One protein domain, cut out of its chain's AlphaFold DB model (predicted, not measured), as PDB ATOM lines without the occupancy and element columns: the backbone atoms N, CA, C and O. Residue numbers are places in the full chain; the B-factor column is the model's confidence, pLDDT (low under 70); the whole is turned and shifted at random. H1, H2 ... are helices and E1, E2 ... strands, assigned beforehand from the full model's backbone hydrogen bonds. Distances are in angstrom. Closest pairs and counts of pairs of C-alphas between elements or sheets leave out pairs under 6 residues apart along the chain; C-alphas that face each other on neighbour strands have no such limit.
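What this domain is: This is residues 13 to 120 of the 123 residues of the protein "HIT domain-containing protein" of Nocardia terrae (UniProt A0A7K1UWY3). A small sheet of three strands, E1, E2 and E3, has the long helix H2 packed along one face and the short helix H1 over the opposite face. From this body a tail sticks out, residues 107 to 120, with H3 in it, and it makes much of the length. The printed part has 108 residues, with three named helices and three named strands in the order H1 E1 E2 E3 H2 H3; the sheet's order is E1 - E2 - E3, antiparallel throughout. The class is mixed, helices and strands, with under half of the residues in named elements. The whole is only just loose, close to compact, with a radius of gyration of the C-alphas of 16.1 A and spans of 51 by 35 by 28 A.

Where its parts are: The sheet is made of E1, residues 30 to 33, E2, residues 37 to 41 and 14.0 A long, and E3, residues 53 to 57 and 13.4 A long. H2, residues 69 to 90, measures 31.0 A from C-alpha 69 at (31.145, 19.926, -49.269) to C-alpha 90 at (39.575, -9.351, -55.090). H1, residues 13 to 17, begins at C-alpha 13 at (30.947, 5.544, -35.621). H3, residues 110 to 119, is 14.1 A long and ends at C-alpha 119 at (-2.125, -9.679, -40.302).

How they stand to each other: E1, E2 and E3 form a meander, each strand the antiparallel neighbour of the one before. E1 and E2 are a hairpin at 168 degrees, with N 39 and O 32 within hydrogen-bond range at 2.8 A. E2 and E3 are a hairpin at 158 degrees, with N 54 and O 40 at 2.9 A and N 38 and O 56 at 3.0 A. H2 is on the sheet, at a height over the sheet of 8.5 A. It lies over E2 and E3 and runs along the strands, at 21 degrees to E2 on the local plane. Its closest C-alphas to E2 are those of Val 75 and Ala 37, 5.3 A apart, and to E3 those of Tyr 71 and Pro 57, 6.0 A apart. H1 is on the opposite face, at a height over the sheet of 9.0 A; the C-alphas of Phe 13 and Ile 56 are its closest to E3, 7.9 A apart. H3 is not on the sheet, and H2 and H3 are apart. In H1, H2 and H3 every O i to N i+4 pair is within hydrogen-bond range.

The domain as a whole: The C-alphas of Glu 35 and Leu 120 are the two farthest apart, 52.4 A. Without residues 107 to 120, which stand free, the body has 94 residues and spans 35 by 30 by 27 A. The printed part has no cut. The link from E1 to E2 is tight; those from H1 to E1, E2 to E3, E3 to H2 and H2 to H3 are long, the last with 19 residues. The mean pLDDT of the printed part is 85.2, and residues 43 to 51 and 106 to 117 are under 70.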
ATOM      1  N   PHE A  13      29.851   5.141 -34.742       90.88
ATOM      2  CA  PHE A  13      30.947   5.544 -35.621       90.88
ATOM      3  C   PHE A  13      31.833   6.629 -35.000       90.88
ATOM      4  O   PHE A  13      33.051   6.578 -35.155       90.88
ATOM      5  N   CYS A  14      31.257   7.569 -34.243       94.25
ATOM      6  CA  CYS A  14      32.044   8.546 -33.486       94.25
ATOM      7  C   CYS A  14      32.877   7.864 -32.399       94.25
ATOM      8  O   CYS A  14      34.057   8.177 -32.240       94.25
ATOM      9  N   PHE A  15      32.285   6.897 -31.691       92.38
ATOM     10  CA  PHE A  15      32.995   6.088 -30.703       92.38
ATOM     11  C   PHE A  15      34.187   5.343 -31.327       92.38
ATOM     12  O   PHE A  15      35.300   5.424 -30.808       92.38
ATOM     13  N   LEU A  16      33.994   4.700 -32.483       90.06
ATOM     14  CA  LEU A  16      35.073   4.030 -33.220       90.06
ATOM     15  C   LEU A  16      36.160   5.007 -33.693       90.06
ATOM     16  O   LEU A  16      37.350   4.737 -33.532       90.06
ATOM     17  N   LEU A  17      35.784   6.174 -34.229       93.00
ATOM     18  CA  LEU A  17      36.744   7.198 -34.665       93.00
ATOM     19  C   LEU A  17      37.599   7.750 -33.522       93.00
ATOM     20  O   LEU A  17      38.741   8.153 -33.777       93.00
ATOM     21  N   ALA A  18      37.061   7.747 -32.300       93.19
ATOM     22  CA  ALA A  18      37.756   8.100 -31.065       93.19
ATOM     23  C   ALA A  18      38.653   6.969 -30.518       93.19
ATOM     24  O   ALA A  18      39.292   7.147 -29.482       93.19
ATOM     25  N   GLY A  19      38.734   5.826 -31.209       90.56
ATOM     26  CA  GLY A  19      39.541   4.670 -30.812       90.56
ATOM     27  C   GLY A  19      38.808   3.669 -29.920       90.56
ATOM     28  O   GLY A  19      39.455   2.821 -29.310       90.56
ATOM     29  N   GLY A  20      37.481   3.773 -29.819       89.81
ATOM     30  CA  GLY A  20      36.652   2.785 -29.144       89.81
ATOM     31  C   GLY A  20      36.683   1.422 -29.839       89.81
ATOM     32  O   GLY A  20      36.972   1.319 -31.030       89.81
ATOM     33  N   GLU A  21      36.362   0.374 -29.085       88.62
ATOM     34  CA  GLU A  21      36.247  -1.002 -29.573       88.62
ATOM     35  C   GLU A  21      34.883  -1.568 -29.185       88.62
ATOM     36  O   GLU A  21      34.417  -1.381 -28.056       88.62
ATOM     37  N   THR A  22      34.233  -2.262 -30.115       82.62
ATOM     38  CA  THR A  22      33.000  -3.014 -29.868       82.62
ATOM     39  C   THR A  22      33.277  -4.512 -29.987       82.62
ATOM     40  O   THR A  22      34.380  -4.945 -30.310       82.62
ATOM     41  N   ALA A  23      32.264  -5.347 -29.744       82.25
ATOM     42  CA  ALA A  23      32.383  -6.784 -29.992       82.25
ATOM     43  C   ALA A  23      32.556  -7.137 -31.486       82.25
ATOM     44  O   ALA A  23      32.883  -8.282 -31.798       82.25
ATOM     45  N   LEU A  24      32.274  -6.196 -32.397       78.88
ATOM     46  CA  LEU A  24      32.268  -6.411 -33.845       78.88
ATOM     47  C   LEU A  24      33.313  -5.574 -34.586       78.88
ATOM     48  O   LEU A  24      33.788  -6.032 -35.618       78.88
ATOM     49  N   ASP A  25      33.663  -4.397 -34.070       82.94
ATOM     50  CA  ASP A  25      34.488  -3.411 -34.763       82.94
ATOM     51  C   ASP A  25      35.639  -2.948 -33.855       82.94
ATOM     52  O   ASP A  25      35.433  -2.607 -32.686       82.94
ATOM     53  N   SER A  26      36.853  -2.914 -34.401       84.38
ATOM     54  CA  SER A  26      38.082  -2.484 -33.728       84.38
ATOM     55  C   SER A  26      38.845  -1.465 -34.587       84.38
ATOM     56  O   SER A  26      38.762  -1.495 -35.815       84.38
ATOM     57  N   PRO A  27      39.688  -0.598 -33.995       84.19
ATOM     58  CA  PRO A  27      40.635   0.237 -34.733       84.19
ATOM     59  C   PRO A  27      41.524  -0.535 -35.716       84.19
ATOM     60  O   PRO A  27      42.039   0.054 -36.665       84.19
ATOM     61  N   ARG A  28      41.712  -1.847 -35.515       86.88
ATOM     62  CA  ARG A  28      42.471  -2.715 -36.431       86.88
ATOM     63  C   ARG A  28      41.776  -2.925 -37.778       86.88
ATOM     64  O   ARG A  28      42.451  -3.293 -38.734       86.88
ATOM     65  N   ASP A  29      40.475  -2.666 -37.849       89.25
ATOM     66  CA  ASP A  29      39.670  -2.801 -39.063       89.25
ATOM     67  C   ASP A  29      39.775  -1.566 -39.972       89.25
ATOM     68  O   ASP A  29      39.276  -1.576 -41.098       89.25
ATOM     69  N   VAL A  30      40.439  -0.493 -39.522       92.62
ATOM     70  CA  VAL A  30      40.696   0.702 -40.336       92.62
ATOM     71  C   VAL A  30      41.702   0.382 -41.439       92.62
ATOM     72  O   VAL A  30      42.867   0.085 -41.176       92.62
ATOM     73  N   VAL A  31      41.266   0.509 -42.693       93.81
ATOM     74  CA  VAL A  31      42.091   0.245 -43.885       93.81
ATOM     75  C   VAL A  31      42.632   1.517 -44.531       93.81
ATOM     76  O   VAL A  31      43.629   1.467 -45.247       93.81
ATOM     77  N   PHE A  32      41.995   2.665 -44.285       95.94
ATOM     78  CA  PHE A  32      42.449   3.958 -44.790       95.94
ATOM     79  C   PHE A  32      41.947   5.101 -43.906       95.94
ATOM     80  O   PHE A  32      40.811   5.073 -43.433       95.94
ATOM     81  N   ARG A  33      42.762   6.145 -43.723       95.56
ATOM     82  CA  ARG A  33      42.368   7.364 -43.007       95.56
ATOM     83  C   ARG A  33      42.978   8.599 -43.658       95.56
ATOM     84  O   ARG A  33      44.188   8.669 -43.845       95.56
ATOM     85  N   SER A  34      42.133   9.576 -43.966       96.25
ATOM     86  CA  SER A  34      42.530  10.936 -44.336       96.25
ATOM     87  C   SER A  34      42.223  11.909 -43.195       96.25
ATOM     88  O   SER A  34      41.748  11.515 -42.128       96.25
ATOM     89  N   GLU A  35      42.472  13.200 -43.424       97.19
ATOM     90  CA  GLU A  35      42.087  14.264 -42.492       97.19
ATOM     91  C   GLU A  35      40.571  14.263 -42.216       97.19
ATOM     92  O   GLU A  35      40.154  14.429 -41.071       97.19
ATOM     93  N   ARG A  36      39.738  14.025 -43.242       98.38
ATOM     94  CA  ARG A  36      38.276  14.230 -43.180       98.38
ATOM     95  C   ARG A  36      37.426  12.975 -43.373       98.38
ATOM     96  O   ARG A  36      36.228  13.052 -43.131       98.38
ATOM     97  N   ALA A  37      37.999  11.841 -43.766       98.50
ATOM     98  CA  ALA A  37      37.262  10.591 -43.930       98.50
ATOM     99  C   ALA A  37      38.091   9.372 -43.509       98.50
ATOM    100  O   ALA A  37      39.320   9.371 -43.608       98.50
ATOM    101  N   THR A  38      37.410   8.321 -43.064       97.75
ATOM    102  CA  THR A  38      38.018   7.051 -42.650       97.75
ATOM    103  C   THR A  38      37.265   5.893 -43.290       97.75
ATOM    104  O   THR A  38      36.040   5.935 -43.395       97.75
ATOM    105  N   ALA A  39      38.002   4.864 -43.705       96.56
ATOM    106  CA  ALA A  39      37.465   3.619 -44.228       96.56
ATOM    107  C   ALA A  39      37.847   2.436 -43.332       96.56
ATOM    108  O   ALA A  39      39.012   2.304 -42.946       96.56
ATOM    109  N   PHE A  40      36.893   1.551 -43.055       92.50
ATOM    110  CA  PHE A  40      37.106   0.327 -42.282       92.50
ATOM    111  C   PHE A  40      36.382  -0.869 -42.894       92.50
ATOM    112  O   PHE A  40      35.315  -0.731 -43.497       92.50
ATOM    113  N   THR A  41      36.965  -2.055 -42.740       89.31
ATOM    114  CA  THR A  41      36.299  -3.317 -43.075       89.31
ATOM    115  C   THR A  41      35.166  -3.553 -42.097       89.31
ATOM    116  O   THR A  41      35.399  -3.640 -40.897       89.31
ATOM    117  N   ALA A  42      33.941  -3.664 -42.596       81.19
ATOM    118  CA  ALA A  42      32.793  -3.858 -41.727       81.19
ATOM    119  C   ALA A  42      32.513  -5.350 -41.507       81.19
ATOM    120  O   ALA A  42      32.626  -6.184 -42.412       81.19
ATOM    121  N   ALA A  43      32.166  -5.698 -40.268       69.62
ATOM    122  CA  ALA A  43      32.073  -7.088 -39.836       69.62
ATOM    123  C   ALA A  43      30.859  -7.833 -40.417       69.62
ATOM    124  O   ALA A  43      30.877  -9.061 -40.533       69.62
ATOM    125  N   ARG A  44      29.772  -7.122 -40.757       65.69
ATOM    126  CA  ARG A  44      28.496  -7.722 -41.182       65.69
ATOM    127  C   ARG A  44      27.721  -6.787 -42.100       65.69
ATOM    128  O   ARG A  44      27.328  -5.711 -41.671       65.69
ATOM    129  N   TRP A  45      27.403  -7.240 -43.312       61.31
ATOM    130  CA  TRP A  45      26.404  -6.542 -44.128       61.31
ATOM    131  C   TRP A  45      25.693  -7.464 -45.121       61.31
ATOM    132  O   TRP A  45      24.478  -7.363 -45.244       61.31
ATOM    133  N   TRP A  46      26.371  -8.441 -45.743       60.22
ATOM    134  CA  TRP A  46      25.684  -9.445 -46.571       60.22
ATOM    135  C   TRP A  46      26.327 -10.840 -46.501       60.22
ATOM    136  O   TRP A  46      27.551 -10.926 -46.605       60.22
ATOM    137  N   PRO A  47      25.527 -11.928 -46.424       54.88
ATOM    138  CA  PRO A  47      26.027 -13.308 -46.356       54.88
ATOM    139  C   PRO A  47      26.979 -13.710 -47.489       54.88
ATOM    140  O   PRO A  47      27.823 -14.570 -47.284       54.88
ATOM    141  N   ASN A  48      26.865 -13.066 -48.657       60.47
ATOM    142  CA  ASN A  48      27.632 -13.400 -49.860       60.47
ATOM    143  C   ASN A  48      28.557 -12.262 -50.332       60.47
ATOM    144  O   ASN A  48      29.052 -12.319 -51.454       60.47
ATOM    145  N   ASN A  49      28.774 -11.217 -49.524       64.88
ATOM    146  CA  ASN A  49      29.706 -10.136 -49.865       64.88
ATOM    147  C   ASN A  49      30.899 -10.144 -48.903       64.88
ATOM    148  O   ASN A  49      30.941  -9.403 -47.916       64.88
ATOM    149  N   HIS A  50      31.846 -11.039 -49.181       61.97
ATOM    150  CA  HIS A  50      33.070 -11.201 -48.405       61.97
ATOM    151  C   HIS A  50      34.018 -10.026 -48.692       61.97
ATOM    152  O   HIS A  50      34.801 -10.075 -49.633       61.97
ATOM    153  N   GLY A  51      33.922  -8.967 -47.883       69.06
ATOM    154  CA  GLY A  51      34.794  -7.790 -47.964       69.06
ATOM    155  C   GLY A  51      34.058  -6.522 -48.382       69.06
ATOM    156  O   GLY A  51      34.297  -5.994 -49.460       69.06
ATOM    157  N   HIS A  52      33.171  -6.014 -47.524       85.94
ATOM    158  CA  HIS A  52      32.597  -4.681 -47.699       85.94
ATOM    159  C   HIS A  52      33.289  -3.696 -46.757       85.94
ATOM    160  O   HIS A  52      33.696  -4.036 -45.644       85.94
ATOM    161  N   VAL A  53      33.430  -2.469 -47.238       92.25
ATOM    162  CA  VAL A  53      34.092  -1.382 -46.527       92.25
ATOM    163  C   VAL A  53      33.065  -0.292 -46.285       92.25
ATOM    164  O   VAL A  53      32.304   0.065 -47.186       92.25
ATOM    165  N   LEU A  54      33.051   0.229 -45.065       93.25
ATOM    166  CA  LEU A  54      32.321   1.438 -44.723       93.25
ATOM    167  C   LEU A  54      33.279   2.619 -44.790       93.25
ATOM    168  O   LEU A  54      34.397   2.546 -44.286       93.25
ATOM    169  N   VAL A  55      32.829   3.695 -45.431       96.50
ATOM    170  CA  VAL A  55      33.540   4.972 -45.490       96.50
ATOM    171  C   VAL A  55      32.668   6.014 -44.815       96.50
ATOM    172  O   VAL A  55      31.512   6.187 -45.198       96.50
ATOM    173  N   ILE A  56      33.221   6.696 -43.818       96.31
ATOM    174  CA  ILE A  56      32.509   7.706 -43.031       96.31
ATOM    175  C   ILE A  56      33.291   9.024 -43.004       96.31
ATOM    176  O   ILE A  56      34.526   9.003 -43.094       96.31
ATOM    177  N   PRO A  57      32.611  10.174 -42.853       98.19
ATOM    178  CA  PRO A  57      33.279  11.414 -42.488       98.19
ATOM    179  C   PRO A  57      33.872  11.314 -41.075       98.19
ATOM    180  O   PRO A  57      33.345  10.624 -40.206       98.19
ATOM    181  N   ASN A  58      34.964  12.037 -40.831       97.94
ATOM    182  CA  ASN A  58      35.628  12.085 -39.521       97.94
ATOM    183  C   ASN A  58      34.924  13.011 -38.512       97.94
ATOM    184  O   ASN A  58      35.339  13.076 -37.357       97.94
ATOM    185  N   ALA A  59      33.889  13.731 -38.946       97.44
ATOM    186  CA  ALA A  59      32.991  14.502 -38.097       97.44
ATOM    187  C   ALA A  59      31.555  13.993 -38.275       97.44
ATOM    188  O   ALA A  59      31.207  13.460 -39.330       97.44
ATOM    189  N   HIS A  60      30.740  14.137 -37.227       96.12
ATOM    190  CA  HIS A  60      29.374  13.618 -37.206       96.12
ATOM    191  C   HIS A  60      28.442  14.464 -38.068       96.12
ATOM    192  O   HIS A  60      28.249  15.650 -37.800       96.12
ATOM    193  N   TYR A  61      27.838  13.823 -39.064       95.44
ATOM    194  CA  TYR A  61      26.765  14.369 -39.886       95.44
ATOM    195  C   TYR A  61      25.753  13.251 -40.114       95.44
ATOM    196  O   TYR A  61      26.124  12.190 -40.613       95.44
ATOM    197  N   GLU A  62      24.494  13.470 -39.729       92.31
ATOM    198  CA  GLU A  62      23.473  12.418 -39.801       92.31
ATOM    199  C   GLU A  62      23.142  12.048 -41.253       92.31
ATOM    200  O   GLU A  62      23.051  10.871 -41.596       92.31
ATOM    201  N   ASN A  63      22.987  13.058 -42.111       91.38
ATOM    202  CA  ASN A  63      22.481  12.898 -43.469       91.38
ATOM    203  C   ASN A  63      23.288  13.729 -44.474       91.38
ATOM    204  O   ASN A  63      23.958  14.703 -44.127       91.38
ATOM    205  N   LEU A  64      23.154  13.380 -45.754       93.12
ATOM    206  CA  LEU A  64      23.819  14.053 -46.868       93.12
ATOM    207  C   LEU A  64      23.441  15.537 -46.989       93.12
ATOM    208  O   LEU A  64      24.260  16.336 -47.433       93.12
ATOM    209  N   TYR A  65      22.222  15.920 -46.599       91.38
ATOM    210  CA  TYR A  65      21.738  17.298 -46.759       91.38
ATOM    211  C   TYR A  65      22.484  18.306 -45.881       91.38
ATOM    212  O   TYR A  65      22.593  19.469 -46.260       91.38
ATOM    213  N   ASP A  66      22.998  17.847 -44.738       92.25
ATOM    214  CA  ASP A  66      23.732  18.669 -43.775       92.25
ATOM    215  C   ASP A  66      25.255  18.450 -43.876       92.25
ATOM    216  O   ASP A  66      26.020  19.083 -43.149       92.25
ATOM    217  N   LEU A  67      25.711  17.567 -44.778       95.81
ATOM    218  CA  LEU A  67      27.123  17.243 -44.970       95.81
ATOM    219  C   LEU A  67      27.845  18.389 -45.702       95.81
ATOM    220  O   LEU A  67      27.539  18.657 -46.869       95.81
ATOM    221  N   PRO A  68      28.852  19.039 -45.088       97.94
ATOM    222  CA  PRO A  68      29.620  20.074 -45.765       97.94
ATOM    223  C   PRO A  68      30.396  19.513 -46.956       97.94
ATOM    224  O   PRO A  68      30.885  18.379 -46.932       97.94
ATOM    225  N   SER A  69      30.552  20.338 -47.992       98.06
ATOM    226  CA  SER A  69      31.145  19.926 -49.269       98.06
ATOM    227  C   SER A  69      32.536  19.304 -49.123       98.06
ATOM    228  O   SER A  69      32.831  18.298 -49.756       98.06
ATOM    229  N   GLU A  70      33.376  19.839 -48.240       98.31
ATOM    230  CA  GLU A  70      34.730  19.357 -47.987       98.31
ATOM    231  C   GLU A  70      34.765  17.958 -47.358       98.31
ATOM    232  O   GLU A  70      35.685  17.188 -47.636       98.31
ATOM    233  N   TYR A  71      33.758  17.601 -46.557       98.50
ATOM    234  CA  TYR A  71      33.607  16.243 -46.042       98.50
ATOM    235  C   TYR A  71      33.025  15.318 -47.108       98.50
ATOM    236  O   TYR A  71      33.520  14.207 -47.272       98.50
ATOM    237  N   GLY A  72      32.040  15.786 -47.882       98.00
ATOM    238  CA  GLY A  72      31.485  15.037 -49.012       98.00
ATOM    239  C   GLY A  72      32.542  14.665 -50.056       98.00
ATOM    240  O   GLY A  72      32.637  13.502 -50.446       98.00
ATOM    241  N   HIS A  73      33.387  15.622 -50.450       98.44
ATOM    242  CA  HIS A  73      34.507  15.386 -51.362       98.44
ATOM    243  C   HIS A  73      35.492  14.370 -50.779       98.44
ATOM    244  O   HIS A  73      35.795  13.375 -51.430       98.44
ATOM    245  N   ALA A  74      35.924  14.560 -49.527       98.56
ATOM    246  CA  ALA A  74      36.875  13.654 -48.887       98.56
ATOM    247  C   ALA A  74      36.335  12.221 -48.759       98.56
ATOM    248  O   ALA A  74      37.074  11.262 -48.975       98.56
ATOM    249  N   VAL A  75      35.049  12.056 -48.431       98.50
ATOM    250  CA  VAL A  75      34.395  10.741 -48.405       98.50
ATOM    251  C   VAL A  75      34.410  10.115 -49.796       98.50
ATOM    252  O   VAL A  75      34.757   8.943 -49.928       98.50
ATOM    253  N   HIS A  76      34.081  10.876 -50.842       98.25
ATOM    254  CA  HIS A  76      34.040  10.338 -52.199       98.25
ATOM    255  C   HIS A  76      35.430   9.984 -52.749       98.25
ATOM    256  O   HIS A  76      35.578   8.950 -53.404       98.25
ATOM    257  N   ASP A  77      36.457  10.766 -52.410       98.44
ATOM    258  CA  ASP A  77      37.853  10.443 -52.715       98.44
ATOM    259  C   ASP A  77      38.251   9.105 -52.078       98.44
ATOM    260  O   ASP A  77      38.771   8.217 -52.755       98.44
ATOM    261  N   VAL A  78      37.926   8.902 -50.795       98.44
ATOM    262  CA  VAL A  78      38.208   7.636 -50.103       98.44
ATOM    263  C   VAL A  78      37.404   6.473 -50.692       98.44
ATOM    264  O   VAL A  78      37.959   5.392 -50.883       98.44
ATOM    265  N   ILE A  79      36.129   6.676 -51.042       97.81
ATOM    266  CA  ILE A  79      35.304   5.662 -51.727       97.81
ATOM    267  C   ILE A  79      35.971   5.210 -53.029       97.81
ATOM    268  O   ILE A  79      36.032   4.008 -53.299       97.81
ATOM    269  N   ARG A  80      36.489   6.149 -53.829       97.69
ATOM    270  CA  ARG A  80      37.199   5.838 -55.075       97.69
ATOM    271  C   ARG A  80      38.443   4.992 -54.809       97.69
ATOM    272  O   ARG A  80      38.613   3.964 -55.464       97.69
ATOM    273  N   GLU A  81      39.294   5.404 -53.869       97.62
ATOM    274  CA  GLU A  81      40.523   4.672 -53.528       97.62
ATOM    275  C   GLU A  81      40.215   3.246 -53.050       97.62
ATOM    276  O   GLU A  81      40.810   2.277 -53.529       97.62
ATOM    277  N   VAL A  82      39.211   3.094 -52.182       95.94
ATOM    278  CA  VAL A  82      38.746   1.788 -51.701       95.94
ATOM    279  C   VAL A  82      38.210   0.934 -52.848       95.94
ATOM    280  O   VAL A  82      38.578  -0.234 -52.952       95.94
ATOM    281  N   ALA A  83      37.383   1.481 -53.742       95.25
ATOM    282  CA  ALA A  83      36.832   0.728 -54.868       95.25
ATOM    283  C   ALA A  83      37.931   0.212 -55.815       95.25
ATOM    284  O   ALA A  83      37.872  -0.936 -56.266       95.25
ATOM    285  N   VAL A  84      38.957   1.029 -56.084       96.00
ATOM    286  CA  VAL A  84      40.132   0.622 -56.873       96.00
ATOM    287  C   VAL A  84      40.900  -0.494 -56.162       96.00
ATOM    288  O   VAL A  84      41.202  -1.514 -56.787       96.00
ATOM    289  N   ALA A  85      41.164  -0.345 -54.860       94.50
ATOM    290  CA  ALA A  85      41.865  -1.347 -54.060       94.50
ATOM    291  C   ALA A  85      41.096  -2.675 -53.985       94.50
ATOM    292  O   ALA A  85      41.687  -3.740 -54.172       94.50
ATOM    293  N   MET A  86      39.776  -2.628 -53.783       91.69
ATOM    294  CA  MET A  86      38.910  -3.807 -53.774       91.69
ATOM    295  C   MET A  86      38.954  -4.538 -55.114       91.69
ATOM    296  O   MET A  86      39.165  -5.749 -55.143       91.69
ATOM    297  N   ARG A  87      38.824  -3.812 -56.232       92.69
ATOM    298  CA  ARG A  87      38.880  -4.418 -57.566       92.69
ATOM    299  C   ARG A  87      40.228  -5.079 -57.841       92.69
ATOM    300  O   ARG A  87      40.259  -6.186 -58.371       92.69
ATOM    301  N   ALA A  88      41.328  -4.429 -57.466       93.75
ATOM    302  CA  ALA A  88      42.674  -4.971 -57.643       93.75
ATOM    303  C   ALA A  88      42.949  -6.193 -56.750       93.75
ATOM    304  O   ALA A  88      43.606  -7.133 -57.186       93.75
ATOM    305  N   THR A  89      42.438  -6.188 -55.516       91.88
ATOM    306  CA  THR A  89      42.715  -7.229 -54.514       91.88
ATOM    307  C   THR A  89      41.841  -8.464 -54.706       91.88
ATOM    308  O   THR A  89      42.327  -9.586 -54.605       91.88
ATOM    309  N   TYR A  90      40.552  -8.265 -54.992       88.25
ATOM    310  CA  TYR A  90      39.575  -9.351 -55.090       88.25
ATOM    311  C   TYR A  90      39.280  -9.782 -56.528       88.25
ATOM    312  O   TYR A  90      38.609 -10.791 -56.726       88.25
ATOM    313  N   GLY A  91      39.749  -9.033 -57.533       88.44
ATOM    314  CA  GLY A  91      39.486  -9.344 -58.940       88.44
ATOM    315  C   GLY A  91      37.999  -9.300 -59.301       88.44
ATOM    316  O   GLY A  91      37.571 -10.035 -60.183       88.44
ATOM    317  N   CYS A  92      37.199  -8.490 -58.599       86.62
ATOM    318  CA  CYS A  92      35.761  -8.419 -58.833       86.62
ATOM    319  C   CYS A  92      35.418  -7.722 -60.163       86.62
ATOM    320  O   CYS A  92      36.079  -6.770 -60.591       86.62
ATOM    321  N   ASP A  93      34.323  -8.157 -60.788       90.81
ATOM    322  CA  ASP A  93      33.835  -7.577 -62.047       90.81
ATOM    323  C   ASP A  93      33.183  -6.198 -61.857       90.81
ATOM    324  O   ASP A  93      33.048  -5.428 -62.809       90.81
ATOM    325  N   GLY A  94      32.807  -5.857 -60.622       89.75
ATOM    326  CA  GLY A  94      32.175  -4.588 -60.291       89.75
ATOM    327  C   GLY A  94      32.192  -4.267 -58.800       89.75
ATOM    328  O   GLY A  94      32.442  -5.126 -57.954       89.75
ATOM    329  N   VAL A  95      31.914  -3.001 -58.492       91.00
ATOM    330  CA  VAL A  95      31.764  -2.466 -57.134       91.00
ATOM    331  C   VAL A  95      30.481  -1.642 -57.094       91.00
ATOM    332  O   VAL A  95      30.154  -0.950 -58.057       91.00
ATOM    333  N   SER A  96      29.752  -1.712 -55.982       91.25
ATOM    334  CA  SER A  96      28.574  -0.878 -55.739       91.25
ATOM    335  C   SER A  96      28.783  -0.028 -54.495       91.25
ATOM    336  O   SER A  96      29.336  -0.510 -53.509       91.25
ATOM    337  N   THR A  97      28.302   1.209 -54.535       92.69
ATOM    338  CA  THR A  97      28.283   2.130 -53.395       92.69
ATOM    339  C   THR A  97      26.838   2.366 -52.984       92.69
ATOM    340  O   THR A  97      25.982   2.568 -53.846       92.69
ATOM    341  N   ARG A  98      26.550   2.347 -51.682       90.31
ATOM    342  CA  ARG A  98      25.215   2.633 -51.149       90.31
ATOM    343  C   ARG A  98      25.328   3.582 -49.978       90.31
ATOM    344  O   ARG A  98      26.233   3.455 -49.161       90.31
ATOM    345  N   GLN A  99      24.389   4.506 -49.917       91.44
ATOM    346  CA  GLN A  99      24.276   5.483 -48.857       91.44
ATOM    347  C   GLN A  99      22.778   5.696 -48.636       91.44
ATOM    348  O   GLN A  99      22.050   5.973 -49.587       91.44
ATOM    349  N   HIS A 100      22.317   5.458 -47.411       90.38
ATOM    350  CA  HIS A 100      20.921   5.636 -47.022       90.38
ATOM    351  C   HIS A 100      20.835   6.869 -46.121       90.38
ATOM    352  O   HIS A 100      21.619   6.974 -45.178       90.38
ATOM    353  N   ASN A 101      19.906   7.774 -46.421       90.69
ATOM    354  CA  ASN A 101      19.573   8.930 -45.586       90.69
ATOM    355  C   ASN A 101      18.164   8.728 -45.039       90.69
ATOM    356  O   ASN A 101      17.292   8.264 -45.775       90.69
ATOM    357  N   GLU A 102      17.962   9.074 -43.769       89.31
ATOM    358  CA  GLU A 102      16.694   8.927 -43.046       89.31
ATOM    359  C   GLU A 102      16.151   7.478 -42.945       89.31
ATOM    360  O   GLU A 102      16.532   6.581 -43.707       89.31
ATOM    361  N   PRO A 103      15.203   7.202 -42.023       85.56
ATOM    362  CA  PRO A 103      14.636   5.856 -41.866       85.56
ATOM    363  C   PRO A 103      14.028   5.277 -43.156       85.56
ATOM    364  O   PRO A 103      14.170   4.084 -43.442       85.56
ATOM    365  N   ALA A 104      13.398   6.128 -43.971       84.88
ATOM    366  CA  ALA A 104      12.764   5.732 -45.227       84.88
ATOM    367  C   ALA A 104      13.759   5.474 -46.377       84.88
ATOM    368  O   ALA A 104      13.388   4.842 -47.364       84.88
ATOM    369  N   GLY A 105      15.017   5.920 -46.274       76.69
ATOM    370  CA  GLY A 105      16.010   5.789 -47.346       76.69
ATOM    371  C   GLY A 105      16.646   4.407 -47.483       76.69
ATOM    372  O   GLY A 105      17.528   4.235 -48.322       76.69
ATOM    373  N   GLY A 106      16.221   3.419 -46.688       66.38
ATOM    374  CA  GLY A 106      16.629   2.026 -46.897       66.38
ATOM    375  C   GLY A 106      16.746   1.151 -45.653       66.38
ATOM    376  O   GLY A 106      17.148  -0.003 -45.795       66.38
ATOM    377  N   TRP A 107      16.408   1.651 -44.458       49.78
ATOM    378  CA  TRP A 107      16.530   0.877 -43.212       49.78
ATOM    379  C   TRP A 107      15.216   0.406 -42.589       49.78
ATOM    380  O   TRP A 107      15.259  -0.266 -41.562       49.78
ATOM    381  N   VAL A 108      14.057   0.647 -43.208       45.72
ATOM    382  CA  VAL A 108      12.788   0.129 -42.678       45.72
ATOM    383  C   VAL A 108      11.905  -0.410 -43.795       45.72
ATOM    384  O   VAL A 108      11.236   0.357 -44.467       45.72
ATOM    385  N   TYR A 109      11.889  -1.739 -43.945       40.22
ATOM    386  CA  TYR A 109      10.670  -2.523 -44.207       40.22
ATOM    387  C   TYR A 109      10.796  -3.968 -43.684       40.22
ATOM    388  O   TYR A 109      10.258  -4.903 -44.271       40.22
ATOM    389  N   THR A 110      11.485  -4.194 -42.560       47.66
ATOM    390  CA  THR A 110      11.237  -5.431 -41.793       47.66
ATOM    391  C   THR A 110       9.879  -5.387 -41.099       47.66
ATOM    392  O   THR A 110       9.273  -6.436 -40.899       47.66
ATOM    393  N   ASP A 111       9.359  -4.188 -40.825       52.62
ATOM    394  CA  ASP A 111       8.083  -4.029 -40.129       52.62
ATOM    395  C   ASP A 111       6.892  -4.298 -41.054       52.62
ATOM    396  O   ASP A 111       5.982  -4.993 -40.644       52.62
ATOM    397  N   LEU A 112       6.932  -3.935 -42.346       53.50
ATOM    398  CA  LEU A 112       5.833  -4.277 -43.271       53.50
ATOM    399  C   LEU A 112       5.705  -5.780 -43.551       53.50
ATOM    400  O   LEU A 112       4.599  -6.265 -43.773       53.50
ATOM    401  N   LEU A 113       6.814  -6.526 -43.563       47.34
ATOM    402  CA  LEU A 113       6.756  -7.985 -43.688       47.34
ATOM    403  C   LEU A 113       6.225  -8.618 -42.403       47.34
ATOM    404  O   LEU A 113       5.431  -9.550 -42.474       47.34
ATOM    405  N   ARG A 114       6.628  -8.097 -41.241       51.34
ATOM    406  CA  ARG A 114       6.129  -8.556 -39.945       51.34
ATOM    407  C   ARG A 114       4.646  -8.237 -39.767       51.34
ATOM    408  O   ARG A 114       3.888  -9.154 -39.502       51.34
ATOM    409  N   ASP A 115       4.224  -7.010 -40.055       61.88
ATOM    410  CA  ASP A 115       2.825  -6.576 -40.049       61.88
ATOM    411  C   ASP A 115       1.988  -7.376 -41.054       61.88
ATOM    412  O   ASP A 115       0.857  -7.752 -40.759       61.88
ATOM    413  N   TYR A 116       2.538  -7.700 -42.232       62.28
ATOM    414  CA  TYR A 116       1.874  -8.579 -43.194       62.28
ATOM    415  C   TYR A 116       1.668  -9.989 -42.625       62.28
ATOM    416  O   TYR A 116       0.543 -10.484 -42.660       62.28
ATOM    417  N   PHE A 117       2.702 -10.626 -42.066       64.00
ATOM    418  CA  PHE A 117       2.579 -11.970 -41.486       64.00
ATOM    419  C   PHE A 117       1.733 -11.997 -40.204       64.00
ATOM    420  O   PHE A 117       0.980 -12.949 -40.015       64.00
ATOM    421  N   ASP A 118       1.775 -10.945 -39.387       70.81
ATOM    422  CA  ASP A 118       0.941 -10.774 -38.191       70.81
ATOM    423  C   ASP A 118      -0.524 -10.442 -38.556       70.81
ATOM    424  O   ASP A 118      -1.436 -10.698 -37.770       70.81
ATOM    425  N   SER A 119      -0.774  -9.912 -39.764       72.50
ATOM    426  CA  SER A 119      -2.125  -9.679 -40.302       72.50
ATOM    427  C   SER A 119      -2.766 -10.915 -40.942       72.50
ATOM    428  O   SER A 119      -3.969 -10.903 -41.226       72.50
ATOM    429  N   LEU A 120      -1.998 -11.985 -41.185       73.38
ATOM    430  CA  LEU A 120      -2.559 -13.234 -41.688       73.38
ATOM    431  C   LEU A 120      -3.270 -13.972 -40.543       73.38
ATOM    432  O   LEU A 120      -2.702 -14.125 -39.462       73.38
TER     433      LEU A 120